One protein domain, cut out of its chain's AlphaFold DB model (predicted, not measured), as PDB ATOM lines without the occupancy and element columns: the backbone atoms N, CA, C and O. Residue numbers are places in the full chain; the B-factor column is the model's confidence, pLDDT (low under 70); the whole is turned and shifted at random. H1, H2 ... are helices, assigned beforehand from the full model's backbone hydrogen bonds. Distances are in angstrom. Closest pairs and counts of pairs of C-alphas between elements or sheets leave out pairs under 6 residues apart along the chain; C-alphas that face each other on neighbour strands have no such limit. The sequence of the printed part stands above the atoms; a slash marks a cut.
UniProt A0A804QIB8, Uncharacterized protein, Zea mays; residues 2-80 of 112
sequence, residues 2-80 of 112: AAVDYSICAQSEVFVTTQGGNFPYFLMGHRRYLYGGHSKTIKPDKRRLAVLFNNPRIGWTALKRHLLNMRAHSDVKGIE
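This is residues 2 to 80 of the 112 residues of an uncharacterized protein of Zea mays (UniProt A0A804QIB8). The model is an L of helices: the long helix H4 makes one arm, and H1 and H2, side by side, make the other, with the corner near the last residues of H2 and H4. The short helix H3 runs back beside the first part of H4, the link from H2 to H3 passes along H4, and the stretch that sticks out, residues 54 to 61, is at the far tip of the long arm. The printed part has 79 residues, with four named helices in the order H1, H2, H3, H4, no named strand, and the class all helix. It is only just compact, close to loose, with a radius of gyration of the C-alphas of 13.5 A and spans of 37, 27 and 20 A.

H4, residues 60 to 79, is the longest helix and touches no other helix. H3, residues 46 to 53, is close to H4 but not clearly touching; the closest C-alphas, those of Leu 52 and Leu 63, are 7.4 A apart. H3 and H4 run opposite ways at a shallow tilt of 15 degrees. H2, residues 22 to 34, is also close to H4 but not clearly touching, with the C-alphas of Arg 32 and Gly 78 the closest at 6.6 A. The lines of H2 and H4 are about perpendicular, at 75 degrees. H1, residues 2 to 11, touches H2; their closest C-alphas, those of Ala 10 and Arg 31, are 6.2 A apart. H1 and H2 run the same way at a shallow tilt of 33 degrees, only just short of steep. H1 is apart from H3 and from H4, and H2 is apart from H3. Residues 15 to 16 pair with residues 41 to 42 as parallel strands do, in stretches too short to be named. In H1, H2, H3 and H4 every O i to N i+4 pair is within hydrogen-bond range.

H4 runs 28.6 A from C-alpha 60 at (166.705, 142.877, 254.588) to C-alpha 79 at (165.095, 147.041, 282.789). H2 measures 18.5 A from first to last C-alpha, H1 14.3 A and H3 10.4 A. H1 begins with C-alpha 2 at (182.003, 126.463, 276.718).

The two C-alphas farthest apart, those of Tyr 33 and Arg 57, are 38.8 A apart. Residues 54 to 61, of which 60 and 61 belong to H4, stand free; the other 71 residues span 33 by 26 by 19 A. The link from H2 to H3, 11 residues, is long; those from H1 to H2 and from H3 to H4 are short. The printed part has no cut. The mean pLDDT of the printed part is 89.5, and residues 38 to 39 are under 70.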
ATOM      1  N   ALA A   2     182.936 125.425 276.239       84.75
ATOM      2  CA  ALA A   2     182.003 126.463 276.718       84.75
ATOM      3  C   ALA A   2     182.609 127.798 277.221       84.75
ATOM      4  O   ALA A   2     181.951 128.830 277.131       84.75
ATOM      5  N   ALA A   3     183.837 127.812 277.755       92.19
ATOM      6  CA  ALA A   3     184.475 129.037 278.255       92.19
ATOM      7  C   ALA A   3     184.826 130.042 277.140       92.19
ATOM      8  O   ALA A   3     184.713 131.255 277.340       92.19
ATOM      9  N   VAL A   4     185.219 129.544 275.962       94.94
ATOM     10  CA  VAL A   4     185.537 130.387 274.799       94.94
ATOM     11  C   VAL A   4     184.246 130.962 274.225       94.94
ATOM     12  O   VAL A   4     184.143 132.178 274.074       94.94
ATOM     13  N   ASP A   5     183.232 130.115 274.023       92.06
ATOM     14  CA  ASP A   5     181.902 130.539 273.566       92.06
ATOM     15  C   ASP A   5     181.309 131.606 274.496       92.06
ATOM     16  O   ASP A   5     180.804 132.635 274.048       92.06
ATOM     17  N   TYR A   6     181.432 131.399 275.811       93.00
ATOM     18  CA  TYR A   6     180.970 132.357 276.809       93.00
ATOM     19  C   TYR A   6     181.693 133.699 276.699       93.00
ATOM     20  O   TYR A   6     181.040 134.738 276.652       93.00
ATOM     21  N   SER A   7     183.028 133.686 276.644       93.19
ATOM     22  CA  SER A   7     183.839 134.908 276.590       93.19
ATOM     23  C   SER A   7     183.531 135.731 275.340       93.19
ATOM     24  O   SER A   7     183.289 136.935 275.441       93.19
ATOM     25  N   ILE A   8     183.446 135.074 274.180       93.44
ATOM     26  CA  ILE A   8     183.120 135.728 272.908       93.44
ATOM     27  C   ILE A   8     181.712 136.327 272.963       93.44
ATOM     28  O   ILE A   8     181.528 137.502 272.655       93.44
ATOM     29  N   CYS A   9     180.707 135.563 273.395       92.75
ATOM     30  CA  CYS A   9     179.339 136.074 273.461       92.75
ATOM     31  C   CYS A   9     179.130 137.118 274.578       92.75
ATOM     32  O   CYS A   9     178.202 137.927 274.508       92.75
ATOM     33  N   ALA A  10     179.961 137.128 275.622       91.25
ATOM     34  CA  ALA A  10     179.896 138.137 276.677       91.25
ATOM     35  C   ALA A  10     180.412 139.486 276.170       91.25
ATOM     36  O   ALA A  10     179.801 140.510 276.463       91.25
ATOM     37  N   GLN A  11     181.478 139.468 275.367       90.19
ATOM     38  CA  GLN A  11     182.115 140.665 274.808       90.19
ATOM     39  C   GLN A  11     181.500 141.120 273.477       90.19
ATOM     40  O   GLN A  11     181.754 142.240 273.037       90.19
ATOM     41  N   SER A  12     180.683 140.284 272.829       92.75
ATOM     42  CA  SER A  12     180.062 140.631 271.553       92.75
ATOM     43  C   SER A  12     179.148 141.848 271.674       92.75
ATOM     44  O   SER A  12     178.464 142.059 272.684       92.75
ATOM     45  N   GLU A  13     179.065 142.633 270.601       89.62
ATOM     46  CA  GLU A  13     178.185 143.796 270.598       89.62
ATOM     47  C   GLU A  13     176.717 143.376 270.748       89.62
ATOM     48  O   GLU A  13     175.993 143.925 271.573       89.62
ATOM     49  N   VAL A  14     176.289 142.364 269.993       90.44
ATOM     50  CA  VAL A  14     174.940 141.802 270.060       90.44
ATOM     51  C   VAL A  14     175.034 140.306 270.332       90.44
ATOM     52  O   VAL A  14     175.889 139.614 269.778       90.44
ATOM     53  N   PHE A  15     174.145 139.796 271.180       92.50
ATOM     54  CA  PHE A  15     173.989 138.366 271.431       92.50
ATOM     55  C   PHE A  15     172.582 137.915 271.022       92.50
ATOM     56  O   PHE A  15     171.603 138.572 271.358       92.50
ATOM     57  N   VAL A  16     172.450 136.806 270.293       92.81
ATOM     58  CA  VAL A  16     171.145 136.256 269.889       92.81
ATOM     59  C   VAL A  16     170.993 134.866 270.488       92.81
ATOM     60  O   VAL A  16     171.811 133.985 270.235       92.81
ATOM     61  N   THR A  17     169.944 134.646 271.279       90.75
ATOM     62  CA  THR A  17     169.727 133.339 271.914       90.75
ATOM     63  C   THR A  17     169.103 132.365 270.915       90.75
ATOM     64  O   THR A  17     168.027 132.640 270.384       90.75
ATOM     65  N   THR A  18     169.709 131.204 270.685       84.38
ATOM     66  CA  THR A  18     169.184 130.199 269.738       84.38
ATOM     67  C   THR A  18     168.342 129.126 270.428       84.38
ATOM     68  O   THR A  18     167.311 128.688 269.907       84.38
ATOM     69  N   GLN A  19     168.720 128.720 271.639       81.00
ATOM     70  CA  GLN A  19     168.048 127.680 272.418       81.00
ATOM     71  C   GLN A  19     167.838 128.113 273.871       81.00
ATOM     72  O   GLN A  19     168.331 129.156 274.289       81.00
ATOM     73  N   GLY A  20     167.019 127.358 274.607       81.12
ATOM     74  CA  GLY A  20     166.906 127.519 276.056       81.12
ATOM     75  C   GLY A  20     168.096 126.880 276.778       81.12
ATOM     76  O   GLY A  20     169.065 126.461 276.151       81.12
ATOM     77  N   GLY A  21     168.000 126.777 278.099       87.12
ATOM     78  CA  GLY A  21     169.029 126.158 278.935       87.12
ATOM     79  C   GLY A  21     169.933 127.175 279.624       87.12
ATOM     80  O   GLY A  21     169.725 128.383 279.537       87.12
ATOM     81  N   ASN A  22     170.934 126.674 280.341       89.19
ATOM     82  CA  ASN A  22     171.670 127.471 281.323       89.19
ATOM     83  C   ASN A  22     172.603 128.517 280.699       89.19
ATOM     84  O   ASN A  22     172.680 129.638 281.198       89.19
ATOM     85  N   PHE A  23     173.265 128.185 279.587       91.00
ATOM     86  CA  PHE A  23     174.213 129.079 278.915       91.00
ATOM     87  C   PHE A  23     173.623 130.464 278.580       91.00
ATOM     88  O   PHE A  23     174.162 131.464 279.060       91.00
ATOM     89  N   PRO A  24     172.504 130.577 277.832       91.12
ATOM     90  CA  PRO A  24     171.930 131.881 277.519       91.12
ATOM     91  C   PRO A  24     171.422 132.613 278.766       91.12
ATOM     92  O   PRO A  24     171.480 133.837 278.783       91.12
ATOM     93  N   TYR A  25     170.962 131.915 279.814       89.88
ATOM     94  CA  TYR A  25     170.540 132.569 281.058       89.88
ATOM     95  C   TYR A  25     171.712 133.239 281.773       89.88
ATOM     96  O   TYR A  25     171.648 134.443 282.020       89.88
ATOM     97  N   PHE A  26     172.795 132.505 282.039       90.25
ATOM     98  CA  PHE A  26     173.978 133.072 282.691       90.25
ATOM     99  C   PHE A  26     174.548 134.244 281.897       90.25
ATOM    100  O   PHE A  26     174.808 135.315 282.446       90.25
ATOM    101  N   LEU A  27     174.660 134.072 280.582       91.50
ATOM    102  CA  LEU A  27     175.204 135.088 279.702       91.50
ATOM    103  C   LEU A  27     174.316 136.341 279.618       91.50
ATOM    104  O   LEU A  27     174.828 137.458 279.654       91.50
ATOM    105  N   MET A  28     172.988 136.183 279.553       89.88
ATOM    106  CA  MET A  28     172.049 137.310 279.599       89.88
ATOM    107  C   MET A  28     172.177 138.097 280.898       89.88
ATOM    108  O   MET A  28     172.228 139.326 280.851       89.88
ATOM    109  N   GLY A  29     172.242 137.402 282.035       88.94
ATOM    110  CA  GLY A  29     172.418 138.033 283.338       88.94
ATOM    111  C   GLY A  29     173.737 138.792 283.434       88.94
ATOM    112  O   GLY A  29     173.741 139.961 283.811       88.94
ATOM    113  N   HIS A  30     174.838 138.177 282.998       89.50
ATOM    114  CA  HIS A  30     176.155 138.815 282.984       89.50
ATOM    115  C   HIS A  30     176.185 140.057 282.083       89.50
ATOM    116  O   HIS A  30     176.611 141.124 282.516       89.50
ATOM    117  N   ARG A  31     175.651 139.973 280.858       89.94
ATOM    118  CA  ARG A  31     175.544 141.136 279.960       89.94
ATOM    119  C   ARG A  31     174.676 142.237 280.577       89.94
ATOM    120  O   ARG A  31     175.019 143.409 280.500       89.94
ATOM    121  N   ARG A  32     173.565 141.892 281.236       86.81
ATOM    122  CA  ARG A  32     172.718 142.879 281.935       86.81
ATOM    123  C   ARG A  32     173.431 143.542 283.102       86.81
ATOM    124  O   ARG A  32     173.237 144.737 283.293       86.81
ATOM    125  N   TYR A  33     174.247 142.797 283.841       83.44
ATOM    126  CA  TYR A  33     175.101 143.349 284.886       83.44
ATOM    127  C   TYR A  33     176.084 144.377 284.317       83.44
ATOM    128  O   TYR A  33     176.065 145.530 284.737       83.44
ATOM    129  N   LEU A  34     176.871 143.984 283.310       83.56
ATOM    130  CA  LEU A  34     177.900 144.841 282.713       83.56
ATOM    131  C   LEU A  34     177.327 146.103 282.051       83.56
ATOM    132  O   LEU A  34     177.944 147.162 282.110       83.56
ATOM    133  N   TYR A  35     176.144 146.001 281.438       81.38
ATOM    134  CA  TYR A  35     175.540 147.081 280.648       81.38
ATOM    135  C   TYR A  35     174.329 147.750 281.325       81.38
ATOM    136  O   TYR A  35     173.502 148.371 280.656       81.38
ATOM    137  N   GLY A  36     174.176 147.616 282.649       76.00
ATOM    138  CA  GLY A  36     173.161 148.352 283.418       76.00
ATOM    139  C   GLY A  36     171.705 148.040 283.040       76.00
ATOM    140  O   GLY A  36     170.844 148.916 283.098       76.00
ATOM    141  N   GLY A  37     171.423 146.804 282.628       72.25
ATOM    142  CA  GLY A  37     170.110 146.356 282.149       72.25
ATOM    143  C   GLY A  37     169.899 146.533 280.642       72.25
ATOM    144  O   GLY A  37     169.046 145.846 280.078       72.25
ATOM    145  N   HIS A  38     170.716 147.350 279.961       67.38
ATOM    146  CA  HIS A  38     170.711 147.467 278.500       67.38
ATOM    147  C   HIS A  38     171.563 146.362 277.874       67.38
ATOM    148  O   HIS A  38     172.670 146.554 277.376       67.38
ATOM    149  N   SER A  39     171.048 145.147 277.949       64.38
ATOM    150  CA  SER A  39     171.690 143.996 277.344       64.38
ATOM    151  C   SER A  39     171.270 143.957 275.892       64.38
ATOM    152  O   SER A  39     170.151 143.540 275.617       64.38
ATOM    153  N   LYS A  40     172.167 144.392 274.993       78.88
ATOM    154  CA  LYS A  40     172.103 144.210 273.532       78.88
ATOM    155  C   LYS A  40     171.980 142.713 273.194       78.88
ATOM    156  O   LYS A  40     172.902 142.082 272.682       78.88
ATOM    157  N   THR A  41     170.862 142.117 273.565       89.44
ATOM    158  CA  THR A  41     170.556 140.705 273.474       89.44
ATOM    159  C   THR A  41     169.197 140.585 272.829       89.44
ATOM    160  O   THR A  41     168.265 141.303 273.173       89.44
ATOM    161  N   ILE A  42     169.088 139.671 271.882       91.69
ATOM    162  CA  ILE A  42     167.854 139.384 271.178       91.69
ATOM    163  C   ILE A  42     167.436 137.986 271.603       91.69
ATOM    164  O   ILE A  42     168.110 137.007 271.277       91.69
ATOM    165  N   LYS A  43     166.322 137.892 272.330       90.75
ATOM    166  CA  LYS A  43     165.597 136.635 272.494       90.75
ATOM    167  C   LYS A  43     164.574 136.540 271.360       90.75
ATOM    168  O   LYS A  43     163.518 137.168 271.457       90.75
ATOM    169  N   PRO A  44     164.878 135.828 270.263       91.25
ATOM    170  CA  PRO A  44     163.993 135.803 269.117       91.25
ATOM    171  C   PRO A  44     162.686 135.086 269.445       91.25
ATOM    172  O   PRO A  44     162.668 134.042 270.106       91.25
ATOM    173  N   ASP A  45     161.592 135.610 268.901       91.88
ATOM    174  CA  ASP A  45     160.359 134.846 268.770       91.88
ATOM    175  C   ASP A  45     160.549 133.825 267.645       91.88
ATOM    176  O   ASP A  45     160.498 134.152 266.457       91.88
ATOM    177  N   LYS A  46     160.796 132.573 268.038       91.62
ATOM    178  CA  LYS A  46     161.066 131.470 267.110       91.62
ATOM    179  C   LYS A  46     159.910 131.221 266.144       91.62
ATOM    180  O   LYS A  46     160.162 130.935 264.978       91.62
ATOM    181  N   ARG A  47     158.659 131.352 266.604       93.06
ATOM    182  CA  ARG A  47     157.475 131.146 265.756       93.06
ATOM    183  C   ARG A  47     157.399 132.235 264.698       93.06
ATOM    184  O   ARG A  47     157.198 131.946 263.523       93.06
ATOM    185  N   ARG A  48     157.647 133.484 265.098       92.69
ATOM    186  CA  ARG A  48     157.685 134.613 264.168       92.69
ATOM    187  C   ARG A  48     158.835 134.505 263.168       92.69
ATOM    188  O   ARG A  48     158.620 134.771 261.993       92.69
ATOM    189  N   LEU A  49     160.028 134.088 263.602       93.25
ATOM    190  CA  LEU A  49     161.155 133.852 262.692       93.25
ATOM    191  C   LEU A  49     160.866 132.744 261.677       93.25
ATOM    192  O   LEU A  49     161.191 132.920 260.509       93.25
ATOM    193  N   ALA A  50     160.223 131.648 262.088       94.06
ATOM    194  CA  ALA A  50     159.852 130.572 261.169       94.06
ATOM    195  C   ALA A  50     158.952 131.084 260.032       94.06
ATOM    196  O   ALA A  50     159.216 130.810 258.866       94.06
ATOM    197  N   VAL A  51     157.946 131.907 260.354       94.12
ATOM    198  CA  VAL A  51     157.074 132.533 259.345       94.12
ATOM    199  C   VAL A  51     157.852 133.498 258.445       94.12
ATOM    200  O   VAL A  51     157.650 133.505 257.234       94.12
ATOM    201  N   LEU A  52     158.756 134.302 259.015       93.38
ATOM    202  CA  LEU A  52     159.565 135.258 258.252       93.38
ATOM    203  C   LEU A  52     160.505 134.567 257.265       93.38
ATOM    204  O   LEU A  52     160.604 135.003 256.122       93.38
ATOM    205  N   PHE A  53     161.166 133.491 257.692       93.00
ATOM    206  CA  PHE A  53     162.085 132.730 256.848       93.00
ATOM    207  C   PHE A  53     161.375 131.808 255.854       93.00
ATOM    208  O   PHE A  53     161.969 131.455 254.841       93.00
ATOM    209  N   ASN A  54     160.097 131.484 256.073       95.94
ATOM    210  CA  ASN A  54     159.280 130.784 255.080       95.94
ATOM    211  C   ASN A  54     158.972 131.646 253.838       95.94
ATOM    212  O   ASN A  54     158.511 131.129 252.825       95.94
ATOM    213  N   ASN A  55     159.212 132.962 253.893       94.69
ATOM    214  CA  ASN A  55     159.135 133.828 252.722       94.69
ATOM    215  C   ASN A  55     160.525 133.956 252.065       94.69
ATOM    216  O   ASN A  55     161.336 134.757 252.535       94.69
ATOM    217  N   PRO A  56     160.798 133.273 250.936       92.69
ATOM    218  CA  PRO A  56     162.104 133.327 250.272       92.69
ATOM    219  C   PRO A  56     162.425 134.708 249.681       92.69
ATOM    220  O   PRO A  56     163.562 134.974 249.307       92.69
ATOM    221  N   ARG A  57     161.431 135.602 249.592       95.69
ATOM    222  CA  ARG A  57     161.572 136.976 249.091       95.69
ATOM    223  C   ARG A  57     161.654 138.014 250.211       95.69
ATOM    224  O   ARG A  57     161.505 139.206 249.945       95.69
ATOM    225  N   ILE A  58     161.852 137.604 251.468       95.88
ATOM    226  CA  ILE A  58     161.999 138.561 252.567       95.88
ATOM    227  C   ILE A  58     163.225 139.458 252.343       95.88
ATOM    228  O   ILE A  58     164.369 139.014 252.339       95.88
ATOM    229  N   GLY A  59     162.981 140.756 252.166       96.50
ATOM    230  CA  GLY A  59     164.047 141.748 252.056       96.50
ATOM    231  C   GLY A  59     164.684 142.069 253.412       96.50
ATOM    232  O   GLY A  59     164.025 142.018 254.457       96.50
ATOM    233  N   TRP A  60     165.951 142.491 253.389       95.25
ATOM    234  CA  TRP A  60     166.705 142.877 254.588       95.25
ATOM    235  C   TRP A  60     165.971 143.904 255.458       95.25
ATOM    236  O   TRP A  60     165.902 143.750 256.674       95.25
ATOM    237  N   THR A  61     165.360 144.923 254.850       96.44
ATOM    238  CA  THR A  61     164.629 145.976 255.572       96.44
ATOM    239  C   THR A  61     163.489 145.411 256.421       96.44
ATOM    240  O   THR A  61     163.302 145.821 257.570       96.44
ATOM    241  N   ALA A  62     162.751 144.432 255.890       94.88
ATOM    242  CA  ALA A  62     161.672 143.776 256.617       94.88
ATOM    243  C   ALA A  62     162.228 142.930 257.769       94.88
ATOM    244  O   ALA A  62     161.792 143.096 258.910       94.88
ATOM    245  N   LEU A  63     163.232 142.088 257.498       94.12
ATOM    246  CA  LEU A  63     163.878 141.255 258.514       94.12
ATOM    247  C   LEU A  63     164.463 142.101 259.656       94.12
ATOM    248  O   LEU A  63     164.178 141.847 260.826       94.12
ATOM    249  N   LYS A  64     165.210 143.159 259.320       94.06
ATOM    250  CA  LYS A  64     165.800 144.103 260.276       94.06
ATOM    251  C   LYS A  64     164.740 144.699 261.195       94.06
ATOM    252  O   LYS A  64     164.932 144.717 262.408       94.06
ATOM    253  N   ARG A  65     163.603 145.140 260.650       95.19
ATOM    254  CA  ARG A  65     162.492 145.684 261.449       95.19
ATOM    255  C   ARG A  65     161.964 144.664 262.463       95.19
ATOM    256  O   ARG A  65     161.720 145.024 263.612       95.19
ATOM    257  N   HIS A  66     161.826 143.397 262.071       94.44
ATOM    258  CA  HIS A  66     161.399 142.338 262.989       94.44
ATOM    259  C   HIS A  66     162.437 142.050 264.079       94.44
ATOM    260  O   HIS A  66     162.066 141.947 265.246       94.44
ATOM    261  N   LEU A  67     163.724 141.987 263.733       92.25
ATOM    262  CA  LEU A  67     164.799 141.780 264.709       92.25
ATOM    263  C   LEU A  67     164.920 142.951 265.695       92.25
ATOM    264  O   LEU A  67     165.098 142.724 266.890       92.25
ATOM    265  N   LEU A  68     164.761 144.194 265.230       92.62
ATOM    266  CA  LEU A  68     164.737 145.378 266.097       92.62
ATOM    267  C   LEU A  68     163.552 145.354 267.067       92.62
ATOM    268  O   LEU A  68     163.713 145.692 268.235       92.62
ATOM    269  N   ASN A  69     162.381 144.899 266.616       93.00
ATOM    270  CA  ASN A  69     161.228 144.708 267.494       93.00
ATOM    271  C   ASN A  69     161.511 143.633 268.566       93.00
ATOM    272  O   ASN A  69     161.290 143.879 269.749       93.00
ATOM    273  N   MET A  70     162.093 142.486 268.189       92.19
ATOM    274  CA  MET A  70     162.504 141.441 269.147       92.19
ATOM    275  C   MET A  70     163.559 141.939 270.151       92.19
ATOM    276  O   MET A  70     163.512 141.590 271.334       92.19
ATOM    277  N   ARG A  71     164.496 142.783 269.699       90.31
ATOM    278  CA  ARG A  71     165.472 143.450 270.568       90.31
ATOM    279  C   ARG A  71     164.782 144.369 271.575       90.31
ATOM    280  O   ARG A  71     165.042 144.238 272.763       90.31
ATOM    281  N   ALA A  72     163.862 145.224 271.128       90.31
ATOM    282  CA  ALA A  72     163.144 146.147 272.008       90.31
ATOM    283  C   ALA A  72     162.403 145.412 273.141       90.31
ATOM    284  O   ALA A  72     162.481 145.813 274.299       90.31
ATOM    285  N   HIS A  73     161.758 144.277 272.843       88.69
ATOM    286  CA  HIS A  73     161.140 143.435 273.873       88.69
ATOM    287  C   HIS A  73     162.154 142.881 274.890       88.69
ATOM    288  O   HIS A  73     161.860 142.796 276.084       88.69
ATOM    289  N   SER A  74     163.350 142.510 274.429       87.75
ATOM    290  CA  SER A  74     164.426 141.988 275.284       87.75
ATOM    291  C   SER A  74     165.025 143.075 276.188       87.75
ATOM    292  O   SER A  74     165.317 142.800 277.359       87.75
ATOM    293  N   ASP A  75     165.142 144.301 275.666       87.19
ATOM    294  CA  ASP A  75     165.597 145.491 276.393       87.19
ATOM    295  C   ASP A  75     164.606 145.864 277.506       87.19
ATOM    296  O   ASP A  75     165.014 146.016 278.657       87.19
ATOM    297  N   VAL A  76     163.301 145.912 277.204       87.44
ATOM    298  CA  VAL A  76     162.241 146.179 278.199       87.44
ATOM    299  C   VAL A  76     162.306 145.177 279.354       87.44
ATOM    300  O   VAL A  76     162.294 145.565 280.520       87.44
ATOM    301  N   LYS A  77     162.472 143.885 279.050       85.00
ATOM    302  CA  LYS A  77     162.643 142.849 280.080       85.00
ATOM    303  C   LYS A  77     163.919 143.022 280.907       85.00
ATOM    304  O   LYS A  77     163.953 142.619 282.061       85.00
ATOM    305  N   GLY A  78     164.975 143.595 280.328       82.50
ATOM    306  CA  GLY A  78     166.244 143.824 281.020       82.50
ATOM    307  C   GLY A  78     166.217 144.966 282.030       82.50
ATOM    308  O   GLY A  78     167.032 144.966 282.952       82.50
ATOM    309  N   ILE A  79     165.282 145.906 281.876       83.44
ATOM    310  CA  ILE A  79     165.095 147.041 282.789       83.44
ATOM    311  C   ILE A  79     163.942 146.833 283.778       83.44
ATOM    312  O   ILE A  79     163.883 147.533 284.787       83.44
ATOM    313  N   GLU A  80     163.053 145.875 283.508       87.12
ATOM    314  CA  GLU A  80     161.953 145.495 284.395       87.12
ATOM    315  C   GLU A  80     162.486 144.964 285.736       87.12
ATOM    316  O   GLU A  80     163.458 144.200 285.785       87.12
TER     317      GLU A  80